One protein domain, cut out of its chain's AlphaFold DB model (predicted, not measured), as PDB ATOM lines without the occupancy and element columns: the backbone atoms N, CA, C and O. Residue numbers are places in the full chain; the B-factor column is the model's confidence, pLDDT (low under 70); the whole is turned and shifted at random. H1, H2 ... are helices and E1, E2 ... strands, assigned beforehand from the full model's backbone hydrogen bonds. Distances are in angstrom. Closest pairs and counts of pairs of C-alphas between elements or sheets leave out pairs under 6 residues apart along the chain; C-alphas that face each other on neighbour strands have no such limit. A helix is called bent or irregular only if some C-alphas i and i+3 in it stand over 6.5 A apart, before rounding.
ATOM      1  N   ALA A 120      99.711  67.512 156.369       84.38
ATOM      2  CA  ALA A 120     101.024  66.901 156.217       84.38
ATOM      3  C   ALA A 120     101.806  66.967 157.532       84.38
ATOM      4  O   ALA A 120     101.588  67.862 158.348       84.38
ATOM      5  N   THR A 121     102.749  66.047 157.723       87.88
ATOM      6  CA  THR A 121     103.822  66.272 158.694       87.88
ATOM      7  C   THR A 121     104.795  67.270 158.086       87.88
ATOM      8  O   THR A 121     105.254  67.075 156.962       87.88
ATOM      9  N   ILE A 122     105.068  68.347 158.813       88.19
ATOM     10  CA  ILE A 122     105.995  69.397 158.397       88.19
ATOM     11  C   ILE A 122     107.073  69.595 159.456       88.19
ATOM     12  O   ILE A 122     106.807  69.524 160.663       88.19
ATOM     13  N   TYR A 123     108.285  69.860 158.992       87.88
ATOM     14  CA  TYR A 123     109.478  70.042 159.803       87.88
ATOM     15  C   TYR A 123     110.040  71.451 159.599       87.88
ATOM     16  O   TYR A 123     109.764  72.108 158.591       87.88
ATOM     17  N   LYS A 124     110.757  71.945 160.612       85.56
ATOM     18  CA  LYS A 124     111.356  73.282 160.604       85.56
ATOM     19  C   LYS A 124     112.661  73.330 161.390       85.56
ATOM     20  O   LYS A 124     112.670  72.971 162.568       85.56
ATOM     21  N   GLY A 125     113.705  73.910 160.807       77.69
ATOM     22  CA  GLY A 125     114.833  74.491 161.554       77.69
ATOM     23  C   GLY A 125     114.561  75.917 162.076       77.69
ATOM     24  O   GLY A 125     113.620  76.589 161.651       77.69
ATOM     25  N   ARG A 126     115.390  76.452 162.979       71.19
ATOM     26  CA  ARG A 126     115.327  77.890 163.328       71.19
ATOM     27  C   ARG A 126     115.762  78.752 162.132       71.19
ATOM     28  O   ARG A 126     116.832  78.528 161.580       71.19
ATOM     29  N   TYR A 127     114.978  79.772 161.775       64.44
ATOM     30  CA  TYR A 127     115.376  80.814 160.816       64.44
ATOM     31  C   TYR A 127     114.754  82.172 161.166       64.44
ATOM     32  O   TYR A 127     113.968  82.288 162.109       64.44
ATOM     33  N   LYS A 128     115.175  83.192 160.410       57.81
ATOM     34  CA  LYS A 128     114.851  84.610 160.576       57.81
ATOM     35  C   LYS A 128     113.340  84.865 160.546       57.81
ATOM     36  O   LYS A 128     112.604  84.223 159.800       57.81
ATOM     37  N   GLU A 129     112.873  85.773 161.396       64.38
ATOM     38  CA  GLU A 129     111.454  86.113 161.460       64.38
ATOM     39  C   GLU A 129     110.962  86.696 160.137       64.38
ATOM     40  O   GLU A 129     111.673  87.426 159.449       64.38
ATOM     41  N   THR A 130     109.729  86.352 159.781       69.75
ATOM     42  CA  THR A 130     109.111  86.832 158.551       69.75
ATOM     43  C   THR A 130     108.676  88.268 158.698       69.75
ATOM     44  O   THR A 130     107.955  88.596 159.638       69.75
ATOM     45  N   ASN A 131     108.970  89.086 157.697       72.81
ATOM     46  CA  ASN A 131     108.432  90.440 157.593       72.81
ATOM     47  C   ASN A 131     107.052  90.485 156.908       72.81
ATOM     48  O   ASN A 131     106.597  91.541 156.477       72.81
ATOM     49  N   TRP A 132     106.361  89.343 156.800       77.56
ATOM     50  CA  TRP A 132     105.032  89.255 156.190       77.56
ATOM     51  C   TRP A 132     104.025  90.226 156.808       77.56
ATOM     52  O   TRP A 132     103.270  90.855 156.071       77.56
ATOM     53  N   SER A 133     104.025  90.385 158.132       72.94
ATOM     54  CA  SER A 133     103.131  91.314 158.834       72.94
ATOM     55  C   SER A 133     103.301  92.764 158.369       72.94
ATOM     56  O   SER A 133     102.319  93.494 158.288       72.94
ATOM     57  N   GLU A 134     104.520  93.170 158.014       69.06
ATOM     58  CA  GLU A 134     104.828  94.518 157.525       69.06
ATOM     59  C   GLU A 134     104.413  94.710 156.057       69.06
ATOM     60  O   GLU A 134     104.042  95.812 155.653       69.06
ATOM     61  N   ILE A 135     104.450  93.643 155.250       61.19
ATOM     62  CA  ILE A 135     104.284  93.727 153.790       61.19
ATOM     63  C   ILE A 135     102.860  93.382 153.330       61.19
ATOM     64  O   ILE A 135     102.392  93.939 152.328       61.19
ATOM     65  N   ARG A 136     102.134  92.525 154.062       66.94
ATOM     66  CA  ARG A 136     100.796  92.037 153.676       66.94
ATOM     67  C   ARG A 136      99.771  93.160 153.465       66.94
ATOM     68  O   ARG A 136      99.038  93.125 152.481       66.94
ATOM     69  N   ASN A 137      99.839  94.222 154.275       57.91
ATOM     70  CA  ASN A 137      98.950  95.395 154.200       57.91
ATOM     71  C   ASN A 137      99.102  96.209 152.899       57.91
ATOM     72  O   ASN A 137      98.258  97.038 152.578       57.91
ATOM     73  N   SER A 138     100.199  96.022 152.157       57.38
ATOM     74  CA  SER A 138     100.487  96.771 150.924       57.38
ATOM     75  C   SER A 138     100.180  95.993 149.639       57.38
ATOM     76  O   SER A 138     100.104  96.587 148.564       57.38
ATOM     77  N   THR A 139     100.021  94.668 149.726       56.50
ATOM     78  CA  THR A 139     100.043  93.760 148.564       56.50
ATOM     79  C   THR A 139      98.718  93.050 148.282       56.50
ATOM     80  O   THR A 139      98.530  92.582 147.158       56.50
ATOM     81  N   LEU A 140      97.789  92.996 149.242       59.59
ATOM     82  CA  LEU A 140      96.542  92.223 149.142       59.59
ATOM     83  C   LEU A 140      95.272  93.068 148.908       59.59
ATOM     84  O   LEU A 140      94.173  92.582 149.135       59.59
ATOM     85  N   ASN A 141      95.399  94.291 148.380       52.06
ATOM     86  CA  ASN A 141      94.297  95.259 148.201       52.06
ATOM     87  C   ASN A 141      93.276  94.904 147.091       52.06
ATOM     88  O   ASN A 141      92.906  95.772 146.300       52.06
ATOM     89  N   ASN A 142      92.846  93.648 146.964       55.22
ATOM     90  CA  ASN A 142      91.882  93.232 145.946       55.22
ATOM     91  C   ASN A 142      90.703  92.462 146.562       55.22
ATOM     92  O   ASN A 142      90.896  91.526 147.331       55.22
ATOM     93  N   GLU A 143      89.478  92.838 146.188       59.12
ATOM     94  CA  GLU A 143      88.221  92.461 146.863       59.12
ATOM     95  C   GLU A 143      87.781  90.999 146.641       59.12
ATOM     96  O   GLU A 143      86.747  90.579 147.160       59.12
ATOM     97  N   THR A 144      88.532  90.208 145.862       67.62
ATOM     98  CA  THR A 144      88.130  88.852 145.448       67.62
ATOM     99  C   THR A 144      89.149  87.789 145.841       67.62
ATOM    100  O   THR A 144      90.361  87.967 145.681       67.62
ATOM    101  N   GLY A 145      88.657  86.628 146.284       65.69
ATOM    102  CA  GLY A 145      89.507  85.520 146.733       65.69
ATOM    103  C   GLY A 145      90.480  85.024 145.652       65.69
ATOM    104  O   GLY A 145      91.617  84.672 145.957       65.69
ATOM    105  N   VAL A 146      90.085  85.068 144.374       65.81
ATOM    106  CA  VAL A 146      90.953  84.709 143.233       65.81
ATOM    107  C   VAL A 146      92.187  85.613 143.155       65.81
ATOM    108  O   VAL A 146      93.308  85.127 142.991       65.81
ATOM    109  N   GLU A 147      91.999  86.927 143.253       69.50
ATOM    110  CA  GLU A 147      93.095  87.886 143.108       69.50
ATOM    111  C   GLU A 147      94.000  87.912 144.344       69.50
ATOM    112  O   GLU A 147      95.222  88.002 144.200       69.50
ATOM    113  N   ALA A 148      93.434  87.715 145.537       71.75
ATOM    114  CA  ALA A 148      94.206  87.515 146.762       71.75
ATOM    115  C   ALA A 148      95.130  86.287 146.653       71.75
ATOM    116  O   ALA A 148      96.326  86.376 146.938       71.75
ATOM    117  N   VAL A 149      94.625  85.155 146.144       73.75
ATOM    118  CA  VAL A 149      95.442  83.945 145.947       73.75
ATOM    119  C   VAL A 149      96.532  84.148 144.895       73.75
ATOM    120  O   VAL A 149      97.656  83.683 145.087       73.75
ATOM    121  N   LYS A 150      96.266  84.885 143.811       72.50
ATOM    122  CA  LYS A 150      97.316  85.271 142.849       72.50
ATOM    123  C   LYS A 150      98.408  86.122 143.501       72.50
ATOM    124  O   LYS A 150      99.584  85.919 143.204       72.50
ATOM    125  N   GLY A 151      98.035  87.047 144.387       72.06
ATOM    126  CA  GLY A 151      98.974  87.827 145.197       72.06
ATOM    127  C   GLY A 151      99.862  86.928 146.058       72.06
ATOM    128  O   GLY A 151     101.083  86.977 145.932       72.06
ATOM    129  N   ILE A 152      99.250  86.028 146.831       77.56
ATOM    130  CA  ILE A 152      99.956  85.050 147.670       77.56
ATOM    131  C   ILE A 152     100.927  84.188 146.847       77.56
ATOM    132  O   ILE A 152     102.096  84.042 147.212       77.56
ATOM    133  N   MET A 153     100.473  83.637 145.715       76.06
ATOM    134  CA  MET A 153     101.305  82.802 144.839       76.06
ATOM    135  C   MET A 153     102.506  83.577 144.290       76.06
ATOM    136  O   MET A 153     103.601  83.018 144.182       76.06
ATOM    137  N   ARG A 154     102.330  84.871 143.986       73.56
ATOM    138  CA  ARG A 154     103.421  85.759 143.565       73.56
ATOM    139  C   ARG A 154     104.460  85.931 144.661       73.56
ATOM    140  O   ARG A 154     105.638  85.700 144.402       73.56
ATOM    141  N   THR A 155     104.023  86.240 145.878       74.69
ATOM    142  CA  THR A 155     104.914  86.388 147.033       74.69
ATOM    143  C   THR A 155     105.674  85.096 147.331       74.69
ATOM    144  O   THR A 155     106.891  85.126 147.495       74.69
ATOM    145  N   CYS A 156     104.994  83.944 147.331       76.56
ATOM    146  CA  CYS A 156     105.644  82.646 147.540       76.56
ATOM    147  C   CYS A 156     106.714  82.383 146.473       76.56
ATOM    148  O   CYS A 156     107.828  81.972 146.787       76.56
ATOM    149  N   ARG A 157     106.414  82.676 145.202       71.31
ATOM    150  CA  ARG A 157     107.379  82.487 144.114       71.31
ATOM    151  C   ARG A 157     108.572  83.445 144.215       71.31
ATOM    152  O   ARG A 157     109.686  83.042 143.882       71.31
ATOM    153  N   GLU A 158     108.370  84.689 144.638       70.94
ATOM    154  CA  GLU A 158     109.455  85.655 144.869       70.94
ATOM    155  C   GLU A 158     110.363  85.231 146.026       70.94
ATOM    156  O   GLU A 158     111.589  85.270 145.880       70.94
ATOM    157  N   HIS A 159     109.761  84.759 147.122       73.56
ATOM    158  CA  HIS A 159     110.470  84.187 148.262       73.56
ATOM    159  C   HIS A 159     111.389  83.040 147.819       73.56
ATOM    160  O   HIS A 159     112.589  83.082 148.080       73.56
ATOM    161  N   ILE A 160     110.855  82.085 147.048       68.50
ATOM    162  CA  ILE A 160     111.608  80.916 146.574       68.50
ATOM    163  C   ILE A 160     112.730  81.298 145.591       68.50
ATOM    164  O   ILE A 160     113.834  80.768 145.666       68.50
ATOM    165  N   ASN A 161     112.475  82.198 144.631       59.12
ATOM    166  CA  ASN A 161     113.423  82.424 143.528       59.12
ATOM    167  C   ASN A 161     114.533  83.430 143.819       59.12
ATOM    168  O   ASN A 161     115.594  83.340 143.204       59.12
ATOM    169  N   LYS A 162     114.267  84.451 144.635       56.56
ATOM    170  CA  LYS A 162     115.182  85.592 144.774       56.56
ATOM    171  C   LYS A 162     115.524  85.922 146.219       56.56
ATOM    172  O   LYS A 162     116.349  86.808 146.408       56.56
ATOM    173  N   GLY A 163     114.894  85.263 147.203       52.72
ATOM    174  CA  GLY A 163     114.948  85.713 148.596       52.72
ATOM    175  C   GLY A 163     114.669  87.216 148.674       52.72
ATOM    176  O   GLY A 163     115.494  87.955 149.194       52.72
ATOM    177  N   GLY A 164     113.605  87.668 147.992       51.75
ATOM    178  CA  GLY A 164     113.334  89.087 147.739       51.75
ATOM    179  C   GLY A 164     113.047  89.904 149.007       51.75
ATOM    180  O   GLY A 164     113.333  89.484 150.118       51.75
ATOM    181  N   ASN A 165     112.404  91.068 148.860       57.34
ATOM    182  CA  ASN A 165     112.046  91.925 150.005       57.34
ATOM    183  C   ASN A 165     111.094  91.254 151.016       57.34
ATOM    184  O   ASN A 165     110.908  91.796 152.100       57.34
ATOM    185  N   VAL A 166     110.483  90.115 150.666       61.16
ATOM    186  CA  VAL A 166     109.575  89.352 151.527       61.16
ATOM    187  C   VAL A 166     110.242  88.050 151.970       61.16
ATOM    188  O   VAL A 166     110.477  87.141 151.169       61.16
ATOM    189  N   GLU A 167     110.495  87.939 153.270       71.56
ATOM    190  CA  GLU A 167     110.937  86.708 153.918       71.56
ATOM    191  C   GLU A 167     109.693  85.993 154.469       71.56
ATOM    192  O   GLU A 167     109.029  86.486 155.380       71.56
ATOM    193  N   LEU A 168     109.344  84.850 153.870       75.94
ATOM    194  CA  LEU A 168     108.292  83.944 154.327       75.94
ATOM    195  C   LEU A 168     108.891  82.765 155.092       75.94
ATOM    196  O   LEU A 168     110.097  82.515 155.080       75.94
ATOM    197  N   ARG A 169     108.014  82.036 155.775       80.06
ATOM    198  CA  ARG A 169     108.361  80.833 156.510       80.06
ATOM    199  C   ARG A 169     108.365  79.635 155.565       80.06
ATOM    200  O   ARG A 169     107.302  79.277 155.072       80.06
ATOM    201  N   SER A 170     109.517  79.002 155.344       77.12
ATOM    202  CA  SER A 170     109.597  77.719 154.631       77.12
ATOM    203  C   SER A 170     109.691  76.554 155.619       77.12
ATOM    204  O   SER A 170     110.344  76.662 156.661       77.12
ATOM    205  N   PHE A 171     108.996  75.466 155.303       82.94
ATOM    206  CA  PHE A 171     108.979  74.190 156.019       82.94
ATOM    207  C   PHE A 171     109.181  73.071 155.017       82.94
ATOM    208  O   PHE A 171     108.769  73.234 153.872       82.94
ATOM    209  N   SER A 172     109.704  71.918 155.427       81.81
ATOM    210  CA  SER A 172     109.703  70.743 154.558       81.81
ATOM    211  C   SER A 172     108.732  69.670 155.022       81.81
ATOM    212  O   SER A 172     108.483  69.501 156.211       81.81
ATOM    213  N   LYS A 173     108.214  68.893 154.070       82.31
ATOM    214  CA  LYS A 173     107.572  67.594 154.321       82.31
ATOM    215  C   LYS A 173     108.558  66.425 154.299       82.31
ATOM    216  O   LYS A 173     108.166  65.308 154.625       82.31
ATOM    217  N   CYS A 174     109.824  66.696 153.988       83.31
ATOM    218  CA  CYS A 174     110.931  65.753 154.055       83.31
ATOM    219  C   CYS A 174     111.901  66.219 155.140       83.31
ATOM    220  O   CYS A 174     112.531  67.273 155.012       83.31
ATOM    221  N   PHE A 175     112.043  65.429 156.206       86.06
ATOM    222  CA  PHE A 175     112.870  65.802 157.354       86.06
ATOM    223  C   PHE A 175     114.328  66.028 156.949       86.06
ATOM    224  O   PHE A 175     114.999  66.943 157.426       86.06
ATOM    225  N   ALA A 176     114.807  65.224 156.011       79.44
ATOM    226  CA  ALA A 176     116.119  65.362 155.418       79.44
ATOM    227  C   ALA A 176     116.352  66.754 154.815       79.44
ATOM    228  O   ALA A 176     117.384  67.373 155.049       79.44
ATOM    229  N   THR A 177     115.384  67.286 154.067       76.00
ATOM    230  CA  THR A 177     115.518  68.619 153.468       76.00
ATOM    231  C   THR A 177     115.755  69.665 154.555       76.00
ATOM    232  O   THR A 177     116.662  70.484 154.418       76.00
ATOM    233  N   ASP A 178     115.024  69.584 155.668       77.75
ATOM    234  CA  ASP A 178     115.257  70.431 156.838       77.75
ATOM    235  C   ASP A 178     116.642  70.228 157.449       77.75
ATOM    236  O   ASP A 178     117.373  71.201 157.660       77.75
ATOM    237  N   LEU A 179     117.036  68.974 157.680       77.81
ATOM    238  CA  LEU A 179     118.335  68.617 158.247       77.81
ATOM    239  C   LEU A 179     119.491  69.203 157.439       77.81
ATOM    240  O   LEU A 179     120.470  69.680 158.016       77.81
ATOM    241  N   PHE A 180     119.378  69.199 156.113       69.75
ATOM    242  CA  PHE A 180     120.427  69.671 155.220       69.75
ATOM    243  C   PHE A 180     120.390  71.170 154.987       69.75
ATOM    244  O   PHE A 180     121.430  71.815 155.140       69.75
ATOM    245  N   LYS A 181     119.221  71.714 154.649       68.81
ATOM    246  CA  LYS A 181     119.102  73.085 154.149       68.81
ATOM    247  C   LYS A 181     118.906  74.115 155.243       68.81
ATOM    248  O   LYS A 181     119.415  75.225 155.103       68.81
ATOM    249  N   TYR A 182     118.180  73.766 156.304       70.25
ATOM    250  CA  TYR A 182     117.660  74.752 157.251       70.25
ATOM    251  C   TYR A 182     118.253  74.605 158.654       70.25
ATOM    252  O   TYR A 182     118.554  75.610 159.297       70.25
ATOM    253  N   ILE A 183     118.496  73.381 159.125       77.12
ATOM    254  CA  ILE A 183     119.048  73.147 160.463       77.12
ATOM    255  C   ILE A 183     120.510  73.622 160.525       77.12
ATOM    256  O   ILE A 183     121.382  73.169 159.774       77.12
ATOM    257  N   SER A 184     120.771  74.541 161.456       72.88
ATOM    258  CA  SER A 184     122.096  75.070 161.783       72.88
ATOM    259  C   SER A 184     122.242  75.263 163.289       72.88
ATOM    260  O   SER A 184     121.251  75.425 164.003       72.88
ATOM    261  N   LEU A 185     123.490  75.229 163.756       79.25
ATOM    262  CA  LEU A 185     123.830  75.625 165.114       79.25
ATOM    263  C   LEU A 185     123.856  77.148 165.197       79.25
ATOM    264  O   LEU A 185     124.363  77.816 164.294       79.25
ATOM    265  N   TYR A 186     123.342  77.685 166.290       77.56
ATOM    266  CA  TYR A 186     123.366  79.109 166.562       77.56
ATOM    267  C   TYR A 186     123.693  79.346 168.040       77.56
ATOM    268  O   TYR A 186     123.436  78.498 168.897       77.56
ATOM    269  N   GLU A 187     124.299  80.498 168.311       80.06
ATOM    270  CA  GLU A 187     124.641  80.932 169.663       80.06
ATOM    271  C   GLU A 187     123.435  81.643 170.288       80.06
ATOM    272  O   GLU A 187     122.847  82.554 169.699       80.06
ATOM    273  N   HIS A 188     123.041  81.191 171.472       74.44
ATOM    274  CA  HIS A 188     122.004  81.812 172.286       74.44
ATOM    275  C   HIS A 188     122.538  83.014 173.062       74.44
ATOM    276  O   HIS A 188     123.741  83.241 173.171       74.44
ATOM    277  N   VAL A 189     121.626  83.773 173.674       76.44
ATOM    278  CA  VAL A 189     121.971  84.919 174.535       76.44
ATOM    279  C   VAL A 189     122.874  84.502 175.706       76.44
ATOM    280  O   VAL A 189     123.731  85.272 176.134       76.44
ATOM    281  N   ASP A 190     122.718  83.274 176.199       77.50
ATOM    282  CA  ASP A 190     123.536  82.683 177.263       77.50
ATOM    283  C   ASP A 190     124.850  82.050 176.760       77.50
ATOM    284  O   ASP A 190     125.562  81.412 177.535       77.50
ATOM    285  N   LYS A 191     125.190  82.250 175.478       77.56
ATOM    286  CA  LYS A 191     126.337  81.664 174.761       77.56
ATOM    287  C   LYS A 191     126.290  80.149 174.587       77.56
ATOM    288  O   LYS A 191     127.266  79.555 174.121       77.56
ATOM    289  N   SER A 192     125.186  79.495 174.940       79.94
ATOM    290  CA  SER A 192     125.009  78.091 174.592       79.94
ATOM    291  C   SER A 192     124.842  77.951 173.076       79.94
ATOM    292  O   SER A 192     124.262  78.811 172.411       79.94
ATOM    293  N   ILE A 193     125.385  76.876 172.506       82.12
ATOM    294  CA  ILE A 193     125.268  76.578 171.077       82.12
ATOM    295  C   ILE A 193     124.285  75.429 170.916       82.12
ATOM    296  O   ILE A 193     124.483  74.350 171.481       82.12
ATOM    297  N   SER A 194     123.242  75.642 170.120       86.56
ATOM    298  CA  SER A 194     122.256  74.597 169.854       86.56
ATOM    299  C   SER A 194     121.614  74.743 168.476       86.56
ATOM    300  O   SER A 194     121.791  75.752 167.798       86.56
ATOM    301  N   ALA A 195     120.872  73.723 168.071       86.81
ATOM    302  CA  ALA A 195     120.004  73.702 166.912       86.81
ATOM    303  C   ALA A 195     118.566  73.455 167.374       86.81
ATOM    304  O   ALA A 195     118.331  72.599 168.223       86.81
ATOM    305  N   ASP A 196     117.598  74.154 166.784       86.19
ATOM    306  CA  ASP A 196     116.186  73.851 167.019       86.19
ATOM    307  C   ASP A 196     115.597  73.066 165.871       86.19
ATOM    308  O   ASP A 196     115.835  73.374 164.700       86.19
ATOM    309  N   ILE A 197     114.752  72.116 166.244       89.31
ATOM    310  CA  ILE A 197     113.953  71.324 165.329       89.31
ATOM    311  C   ILE A 197     112.518  71.350 165.816       89.31
ATOM    312  O   ILE A 197     112.221  70.947 166.939       89.31
ATOM    313  N   TYR A 198     111.621  71.794 164.951       88.38
ATOM    314  CA  TYR A 198     110.192  71.782 165.201       88.38
ATOM    315  C   TYR A 198     109.538  70.750 164.288       88.38
ATOM    316  O   TYR A 198     109.839  70.694 163.096       88.38
ATOM    317  N   ILE A 199     108.634  69.943 164.841       89.50
ATOM    318  CA  ILE A 199     107.901  68.908 164.106       89.50
ATOM    319  C   ILE A 199     106.417  69.077 164.386       89.50
ATOM    320  O   ILE A 199     105.989  68.970 165.537       89.50
ATOM    321  N   LYS A 200     105.626  69.317 163.338       88.25
ATOM    322  CA  LYS A 200     104.166  69.394 163.425       88.25
ATOM    323  C   LYS A 200     103.544  68.286 162.582       88.25
ATOM    324  O   LYS A 200     103.632  68.312 161.358       88.25
ATOM    325  N   ARG A 201     102.920  67.314 163.246       86.56
ATOM    326  CA  ARG A 201     102.165  66.226 162.614       86.56
ATOM    327  C   ARG A 201     100.754  66.692 162.285       86.56
ATOM    328  O   ARG A 201     100.181  67.505 163.013       86.56
ATOM    329  N   ASP A 202     100.209  66.161 161.195       84.06
ATOM    330  CA  ASP A 202      98.865  66.485 160.705       84.06
ATOM    331  C   ASP A 202      98.618  68.001 160.578       84.06
ATOM    332  O   ASP A 202      97.527  68.499 160.856       84.06
ATOM    333  N   ALA A 203      99.650  68.757 160.195       86.06
ATOM    334  CA  ALA A 203      99.549  70.192 160.008       86.06
ATOM    335  C   ALA A 203      98.677  70.494 158.797       86.06
ATOM    336  O   ALA A 203      98.919  69.956 157.720       86.06
ATOM    337  N   GLU A 204      97.698  71.377 158.965       85.44
ATOM    338  CA  GLU A 204      96.833  71.792 157.868       85.44
ATOM    339  C   GLU A 204      97.628  72.555 156.799       85.44
ATOM    340  O   GLU A 204      98.362  73.496 157.110       85.44
ATOM    341  N   ILE A 205      97.484  72.132 155.542       84.69
ATOM    342  CA  ILE A 205      98.159  72.696 154.368       84.69
ATOM    343  C   ILE A 205      97.135  73.085 153.300       84.69
ATOM    344  O   ILE A 205      96.026  72.555 153.264       84.69
ATOM    345  N   ASN A 206      97.519  73.996 152.406       79.56
ATOM    346  CA  ASN A 206      96.637  74.581 151.389       79.56
ATOM    347  C   ASN A 206      95.414  75.276 152.009       79.56
ATOM    348  O   ASN A 206      94.275  75.115 151.565       79.56
ATOM    349  N   VAL A 207      95.673  76.063 153.051       81.50
ATOM    350  CA  VAL A 207      94.675  76.751 153.872       81.50
ATOM    351  C   VAL A 207      95.002  78.235 154.014       81.50
ATOM    352  O   VAL A 207      96.161  78.648 153.952       81.50
ATOM    353  N   VAL A 208      93.959  79.027 154.241       81.50
ATOM    354  CA  VAL A 208      94.004  80.458 154.537       81.50
ATOM    355  C   VAL A 208      93.309  80.680 155.878       81.50
ATOM    356  O   VAL A 208      92.212  80.176 156.104       81.50
ATOM    357  N   LYS A 209      93.938  81.427 156.781       82.75
ATOM    358  CA  LYS A 209      93.346  81.877 158.040       82.75
ATOM    359  C   LYS A 209      92.856  83.306 157.869       82.75
ATOM    360  O   LYS A 209      93.657  84.207 157.620       82.75
ATOM    361  N   THR A 210      91.555  83.503 158.034       75.12
ATOM    362  CA  THR A 210      90.932  84.828 158.040       75.12
ATOM    363  C   THR A 210      90.496  85.194 159.454       75.12
ATOM    364  O   THR A 210      90.231  84.314 160.281       75.12
ATOM    365  N   PHE A 211      90.431  86.493 159.748       69.75
ATOM    366  CA  PHE A 211      90.053  86.983 161.075       69.75
ATOM    367  C   PHE A 211      88.635  86.529 161.469       69.75
ATOM    368  O   PHE A 211      88.419  86.058 162.584       69.75
ATOM    369  N   ASP A 212      87.694  86.570 160.522       67.44
ATOM    370  CA  ASP A 212      86.264  86.385 160.805       67.44
ATOM    371  C   ASP A 212      85.797  84.925 160.702       67.44
ATOM    372  O   ASP A 212      84.761  84.564 161.261       67.44
ATOM    373  N   LYS A 213      86.513  84.080 159.947       66.69
ATOM    374  CA  LYS A 213      86.076  82.704 159.626       66.69
ATOM    375  C   LYS A 213      87.039  81.621 160.098       66.69
ATOM    376  O   LYS A 213      86.758  80.441 159.899       66.69
ATOM    377  N   GLY A 214      88.141  82.000 160.743       76.12
ATOM    378  CA  GLY A 214      89.166  81.058 161.171       76.12
ATOM    379  C   GLY A 214      89.898  80.446 159.979       76.12
ATOM    380  O   GLY A 214      90.136  81.112 158.971       76.12
ATOM    381  N   LEU A 215      90.300  79.183 160.108       78.94
ATOM    382  CA  LEU A 215      91.024  78.476 159.059       78.94
ATOM    383  C   LEU A 215      90.050  77.897 158.023       78.94
ATOM    384  O   LEU A 215      89.144  77.140 158.365       78.94
ATOM    385  N   VAL A 216      90.253  78.232 156.752       75.62
ATOM    386  CA  VAL A 216      89.480  77.719 155.618       75.62
ATOM    387  C   VAL A 216      90.413  77.151 154.556       75.62
ATOM    388  O   VAL A 216      91.543  77.607 154.392       75.62
ATOM    389  N   SER A 217      89.946  76.159 153.801       73.75
ATOM    390  CA  SER A 217      90.707  75.670 152.644       73.75
ATOM    391  C   SER A 217      90.871  76.771 151.592       73.75
ATOM    392  O   SER A 217      89.975  77.601 151.408       73.75
ATOM    393  N   LEU A 218      91.993  76.756 150.867       71.25
ATOM    394  CA  LEU A 218      92.262  77.700 149.776       71.25
ATOM    395  C   LEU A 218      91.118  77.705 148.747       71.25
ATOM    396  O   LEU A 218      90.765  78.739 148.191       71.25
ATOM    397  N   GLN A 219      90.490  76.552 148.533       60.53
ATOM    398  CA  GLN A 219      89.403  76.373 147.574       60.53
ATOM    399  C   GLN A 219      88.098  77.003 148.056       60.53
ATOM    400  O   GLN A 219      87.459  77.732 147.304       60.53
ATOM    401  N   GLN A 220      87.729  76.793 149.323       62.31
ATOM    402  CA  GLN A 220      86.581  77.482 149.920       62.31
ATOM    403  C   GLN A 220      86.781  78.998 149.956       62.31
ATOM    404  O   GLN A 220      85.817  79.740 149.767       62.31
ATOM    405  N   PHE A 221      88.015  79.440 150.207       69.19
ATOM    406  CA  PHE A 221      88.377  80.848 150.254       69.19
ATOM    407  C   PHE A 221      88.105  81.554 148.915       69.19
ATOM    408  O   PHE A 221      87.439  82.590 148.878       69.19
ATOM    409  N   ILE A 222      88.536  80.940 147.812       62.34
ATOM    410  CA  ILE A 222      88.272  81.439 146.462       62.34
ATOM    411  C   ILE A 222      86.778  81.309 146.106       62.34
ATOM    412  O   ILE A 222      86.193  82.278 145.627       62.34
ATOM    413  N   TYR A 223      86.146  80.154 146.363       54.69
ATOM    414  CA  TYR A 223      84.750  79.879 145.982       54.69
ATOM    415  C   TYR A 223      83.760  80.868 146.592       54.69
ATOM    416  O   TYR A 223      82.917  81.435 145.901       54.69
ATOM    417  N   LYS A 224      83.880  81.112 147.899       59.03
ATOM    418  CA  LYS A 224      82.975  82.024 148.607       59.03
ATOM    419  C   LYS A 224      83.263  83.495 148.295       59.03
ATOM    420  O   LYS A 224      82.657  84.356 148.927       59.03
ATOM    421  N   ASN A 225      84.188  83.757 147.364       58.50
ATOM    422  CA  ASN A 225      84.669  85.067 146.958       58.50
ATOM    423  C   ASN A 225      84.904  85.976 148.168       58.50
ATOM    424  O   ASN A 225      84.370  87.080 148.254       58.50
ATOM    425  N   LEU A 226      85.622  85.442 149.160       63.97
ATOM    426  CA  LEU A 226      85.791  86.121 150.434       63.97
ATOM    427  C   LEU A 226      86.700  87.331 150.239       63.97
ATOM    428  O   LEU A 226      87.859  87.179 149.859       63.97
ATOM    429  N   SER A 227      86.165  88.515 150.525       62.91
ATOM    430  CA  SER A 227      86.971  89.711 150.719       62.91
ATOM    431  C   SER A 227      87.739  89.575 152.026       62.91
ATOM    432  O   SER A 227      87.172  89.158 153.040       62.91
ATOM    433  N   ILE A 228      89.008  89.949 152.018       64.94
ATOM    434  CA  ILE A 228      89.803  90.055 153.236       64.94
ATOM    435  C   ILE A 228      90.805  91.176 153.076       64.94
ATOM    436  O   ILE A 228      91.554  91.208 152.104       64.94
ATOM    437  N   ASP A 229      90.849  92.017 154.100       58.97
ATOM    438  CA  ASP A 229      91.890  93.022 154.268       58.97
ATOM    439  C   ASP A 229      93.190  92.387 154.802       58.97
ATOM    440  O   ASP A 229      94.264  92.947 154.620       58.97
ATOM    441  N   ASP A 230      93.105  91.193 155.417       68.50
ATOM    442  CA  ASP A 230      94.226  90.488 156.046       68.50
ATOM    443  C   ASP A 230      94.046  88.954 156.046       68.50
ATOM    444  O   ASP A 230      93.008  88.431 156.468       68.50
ATOM    445  N   CYS A 231      95.085  88.205 155.648       74.81
ATOM    446  CA  CYS A 231      95.152  86.761 155.897       74.81
ATOM    447  C   CYS A 231      96.565  86.222 156.132       74.81
ATOM    448  O   CYS A 231      97.561  86.728 155.608       74.81
ATOM    449  N   ASP A 232      96.614  85.122 156.883       82.81
ATOM    450  CA  ASP A 232      97.769  84.232 156.929       82.81
ATOM    451  C   ASP A 232      97.469  82.972 156.106       82.81
ATOM    452  O   ASP A 232      96.314  82.564 155.988       82.81
ATOM    453  N   PHE A 233      98.483  82.317 155.547       83.69
ATOM    454  CA  PHE A 233      98.298  81.098 154.754       83.69
ATOM    455  C   PHE A 233      99.353  80.027 155.043       83.69
ATOM    456  O   PHE A 233     100.466  80.337 155.469       83.69
ATOM    457  N   VAL A 234      98.997  78.768 154.765       86.25
ATOM    458  CA  VAL A 234      99.918  77.628 154.618       86.25
ATOM    459  C   VAL A 234      99.672  77.027 153.243       86.25
ATOM    460  O   VAL A 234      98.580  76.521 152.990       86.25
ATOM    461  N   ILE A 235     100.655  77.057 152.346       81.19
ATOM    462  CA  ILE A 235     100.502  76.545 150.980       81.19
ATOM    463  C   ILE A 235     101.623  75.573 150.658       81.19
ATOM    464  O   ILE A 235     102.801  75.854 150.859       81.19
ATOM    465  N   ASP A 236     101.234  74.423 150.128       79.75
ATOM    466  CA  ASP A 236     102.146  73.378 149.704       79.75
ATOM    467  C   ASP A 236     102.724  73.697 148.317       79.75
ATOM    468  O   ASP A 236     101.986  73.921 147.353       79.75
ATOM    469  N   PHE A 237     104.046  73.708 148.192       73.38
ATOM    470  CA  PHE A 237     104.775  73.894 146.935       73.38
ATOM    471  C   PHE A 237     105.619  72.669 146.551       73.38
ATOM    472  O   PHE A 237     106.302  72.706 145.534       73.38
ATOM    473  N   SER A 238     105.485  71.551 147.272       65.38
ATOM    474  CA  SER A 238     106.405  70.406 147.232       65.38
ATOM    475  C   SER A 238     106.534  69.653 145.912       65.38
ATOM    476  O   SER A 238     107.409  68.806 145.772       65.38
ATOM    477  N   THR A 239     105.584  69.819 144.994       57.47
ATOM    478  CA  THR A 239     105.518  68.990 143.787       57.47
ATOM    479  C   THR A 239     105.016  69.838 142.637       57.47
ATOM    480  O   THR A 239     103.816  70.084 142.571       57.47
ATOM    481  N   PRO A 240     105.887  70.280 141.721       50.88
ATOM    482  CA  PRO A 240     105.553  70.448 140.319       50.88
ATOM    483  C   PRO A 240     105.706  69.103 139.598       50.88
ATOM    484  O   PRO A 240     106.563  68.298 139.954       50.88
ATOM    485  N   ARG A 241     104.847  68.812 138.612       35.78
ATOM    486  CA  ARG A 241     104.805  67.504 137.932       35.78
ATOM    487  C   ARG A 241     106.204  67.026 137.506       35.78
ATOM    488  O   ARG A 241     106.964  67.797 136.922       35.78
ATOM    489  N   ASP A 242     106.503  65.763 137.805       45.66
ATOM    490  CA  ASP A 242     107.759  65.059 137.504       45.66
ATOM    491  C   ASP A 242     109.027  65.692 138.114       45.66
ATOM    492  O   ASP A 242     110.136  65.419 137.665       45.66
ATOM    493  N   ASN A 243     108.882  66.517 139.161       52.88
ATOM    494  CA  ASN A 243     109.980  67.251 139.807       52.88
ATOM    495  C   ASN A 243     110.730  68.183 138.839       52.88
ATOM    496  O   ASN A 243     111.918  68.458 139.017       52.88
ATOM    497  N   GLU A 244     110.057  68.696 137.806       53.78
ATOM    498  CA  GLU A 244     110.684  69.598 136.844       53.78
ATOM    499  C   GLU A 244     110.244  71.048 137.055       53.78
ATOM    500  O   GLU A 244     109.079  71.412 136.881       53.78
ATOM    501  N   ARG A 245     111.215  71.925 137.332       57.69
ATOM    502  CA  ARG A 245     110.999  73.376 137.469       57.69
ATOM    503  C   ARG A 245     110.278  73.990 136.265       57.69
ATOM    504  O   ARG A 245     109.428  74.852 136.441       57.69
ATOM    505  N   LYS A 246     110.553  73.508 135.049       58.78
ATOM    506  CA  LYS A 246     109.892  73.982 133.820       58.78
ATOM    507  C   LYS A 246     108.374  73.786 133.860       58.78
ATOM    508  O   LYS A 246     107.647  74.625 133.339       58.78
ATOM    509  N   ASN A 247     107.899  72.717 134.501       54.91
ATOM    510  CA  ASN A 247     106.471  72.457 134.659       54.91
ATOM    511  C   ASN A 247     105.837  73.443 135.644       54.91
ATOM    512  O   ASN A 247     104.752  73.950 135.367       54.91
ATOM    513  N   PHE A 248     106.528  73.771 136.741       60.19
ATOM    514  CA  PHE A 248     106.104  74.837 137.654       60.19
ATOM    515  C   PHE A 248     106.084  76.206 136.973       60.19
ATOM    516  O   PHE A 248     105.121  76.953 137.104       60.19
ATOM    517  N   ASP A 249     107.155  76.543 136.255       61.12
ATOM    518  CA  ASP A 249     107.303  77.845 135.617       61.12
ATOM    519  C   ASP A 249     106.214  78.042 134.563       61.12
ATOM    520  O   ASP A 249     105.532  79.062 134.588       61.12
ATOM    521  N   LYS A 250     105.978  77.030 133.717       57.91
ATOM    522  CA  LYS A 250     104.881  77.021 132.744       57.91
ATOM    523  C   LYS A 250     103.516  77.148 133.421       57.91
ATOM    524  O   LYS A 250     102.707  77.970 133.002       57.91
ATOM    525  N   TRP A 251     103.277  76.369 134.477       62.06
ATOM    526  CA  TRP A 251     102.048  76.441 135.268       62.06
ATOM    527  C   TRP A 251     101.791  77.860 135.774       62.06
ATOM    528  O   TRP A 251     100.729  78.436 135.548       62.06
ATOM    529  N   TYR A 252     102.792  78.447 136.420       63.31
ATOM    530  CA  TYR A 252     102.676  79.780 136.969       63.31
ATOM    531  C   TYR A 252     102.477  80.820 135.860       63.31
ATOM    532  O   TYR A 252     101.661  81.719 136.027       63.31
ATOM    533  N   GLU A 253     103.201  80.736 134.739       62.03
ATOM    534  CA  GLU A 253     103.021  81.642 133.592       62.03
ATOM    535  C   GLU A 253     101.585  81.608 133.054       62.03
ATOM    536  O   GLU A 253     101.002  82.657 132.770       62.03
ATOM    537  N   GLU A 254     100.987  80.420 132.965       57.88
ATOM    538  CA  GLU A 254      99.609  80.215 132.507       57.88
ATOM    539  C   GLU A 254      98.571  80.709 133.536       57.88
ATOM    540  O   GLU A 254      97.580  81.358 133.162       57.88
ATOM    541  N   PHE A 255      98.812  80.463 134.828       58.75
ATOM    542  CA  PHE A 255      97.970  80.920 135.939       58.75
ATOM    543  C   PHE A 255      98.006  82.451 136.090       58.75
ATOM    544  O   PHE A 255      96.963  83.102 136.208       58.75
ATOM    545  N   MET A 256      99.200  83.043 135.998       58.09
ATOM    546  CA  MET A 256      99.466  84.467 136.234       58.09
ATOM    547  C   MET A 256      99.472  85.317 134.960       58.09
ATOM    548  O   MET A 256      99.594  86.542 135.035       58.09
ATOM    549  N   THR A 257      99.337  84.705 133.780       59.81
ATOM    550  CA  THR A 257      99.304  85.375 132.464       59.81
ATOM    551  C   THR A 257     100.486  86.323 132.211       59.81
ATOM    552  O   THR A 257     100.326  87.396 131.637       59.81
TER     553      THR A 257
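This is residues 120 to 257 of the 471 residues of an uncharacterized protein of Clostridium butyricum (UniProt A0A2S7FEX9). Two small antiparallel sheets are joined by one long bent strand: E3 pairs with E1 in a two-stranded ribbon with H3 close by E1, then bends and runs on into E4 of the three-stranded sheet E5 E4 E6, with E2 between E1 and E6. The long helix H2 passes E6 and reaches H4, H1 grazes the same three-stranded sheet, and H5 lies loosely beyond H2. The printed part has 138 residues with five named helices and six named strands, in the order E1 H1 H2 E2 H3 E3 E4 E5 H4 E6 H5, and the class is mixed, helices and strands. It is compact, with a radius of gyration of the C-alphas of 16.5 A and spans of 49 by 37 by 30 A.

The three-stranded sheet holds E4, residues 207 to 210, E5, residues 214 to 217, and E6, residues 231 to 236, 16.3 A long. The two-stranded sheet holds E1, residues 120 to 125, which begins at C-alpha 120 at (101.024, 66.901, 156.217) and is 16.6 A long, and E3, residues 193 to 204, 31.7 A long. E2, residues 169 to 172, pairs with no named strand. H2, residues 145 to 162, runs 25.7 A from C-alpha 145 at (89.507, 85.520, 146.733); it is neither bent nor irregular, but only just: C-alphas 159 and 162 are 6.0 A apart. H1 is residues 132 to 139, H3 residues 175 to 181, and H4 residues 218 to 223. H1 is only just irregular, with C-alphas 134 and 137 6.8 A apart. H5, residues 245 to 256, is 16.0 A long and ends at C-alpha 256 at (99.466, 84.467, 136.234).

In the order E5 E4 E6, the inner strand E4 is antiparallel to both neighbours. N 209 and O 232 are 2.8 A apart between E4 and E6, and N 208 and O 216 are 2.8 A apart in the hairpin of E4 and E5. E5, H4 and E6 form a split strand-helix-strand unit, two strands running the same way with E4 between them in the sheet, and its crossover is right-handed. H4 is on this sheet at a height over the sheet of 7.0 A, over E5, and stands up from the sheet at 50 degrees. H2 only grazes the sheet with residues 148 to 156, and H1 with residues 132 to 137. H2 touches H4 with residues 145 to 149 alone, at a shallow tilt of 31 degrees, opposite ways; the closest C-alphas, of Gly 145 and Ile 222, are 4.3 A apart. H2 and H5 are close but not clearly touching, with the C-alphas of Lys 150 and Met 256 7.0 A apart, at a shallow tilt of 34 degrees, only just short of steep. E3 bends by 67 degrees at residue 201 and runs on into E4 at 92 degrees. E1 and E3 are antiparallel, with N 122 and O 200 2.9 A apart. The closest C-alphas of E1 and E2, those of Lys 124 and Phe 171, are 5.2 A apart, and E2 and E6 are near each other, with 7 pairs of C-alphas within 10 A. The closest C-alphas of E1 and H3, those of Tyr 123 and Phe 175, are 6.0 A apart. H2, H3, H4 and H5 have every O i to N i+4 pair within hydrogen-bond range; H1 has 1 of 4, with 3 of 5 O i to N i+3 pairs.

The C-alphas of Asp 190 and Thr 257, the two farthest apart, are 51.0 A apart. The printed part has no cut. The link from H3 to E3, 11 residues, is long; in it residues 186 to 187 pair antiparallel with residues 193 to 194 of E3. The mean pLDDT of the printed part is 70.8, and 62 residues are under 70, among them residues 134 to 147, 219 to 230 and 238 to 257.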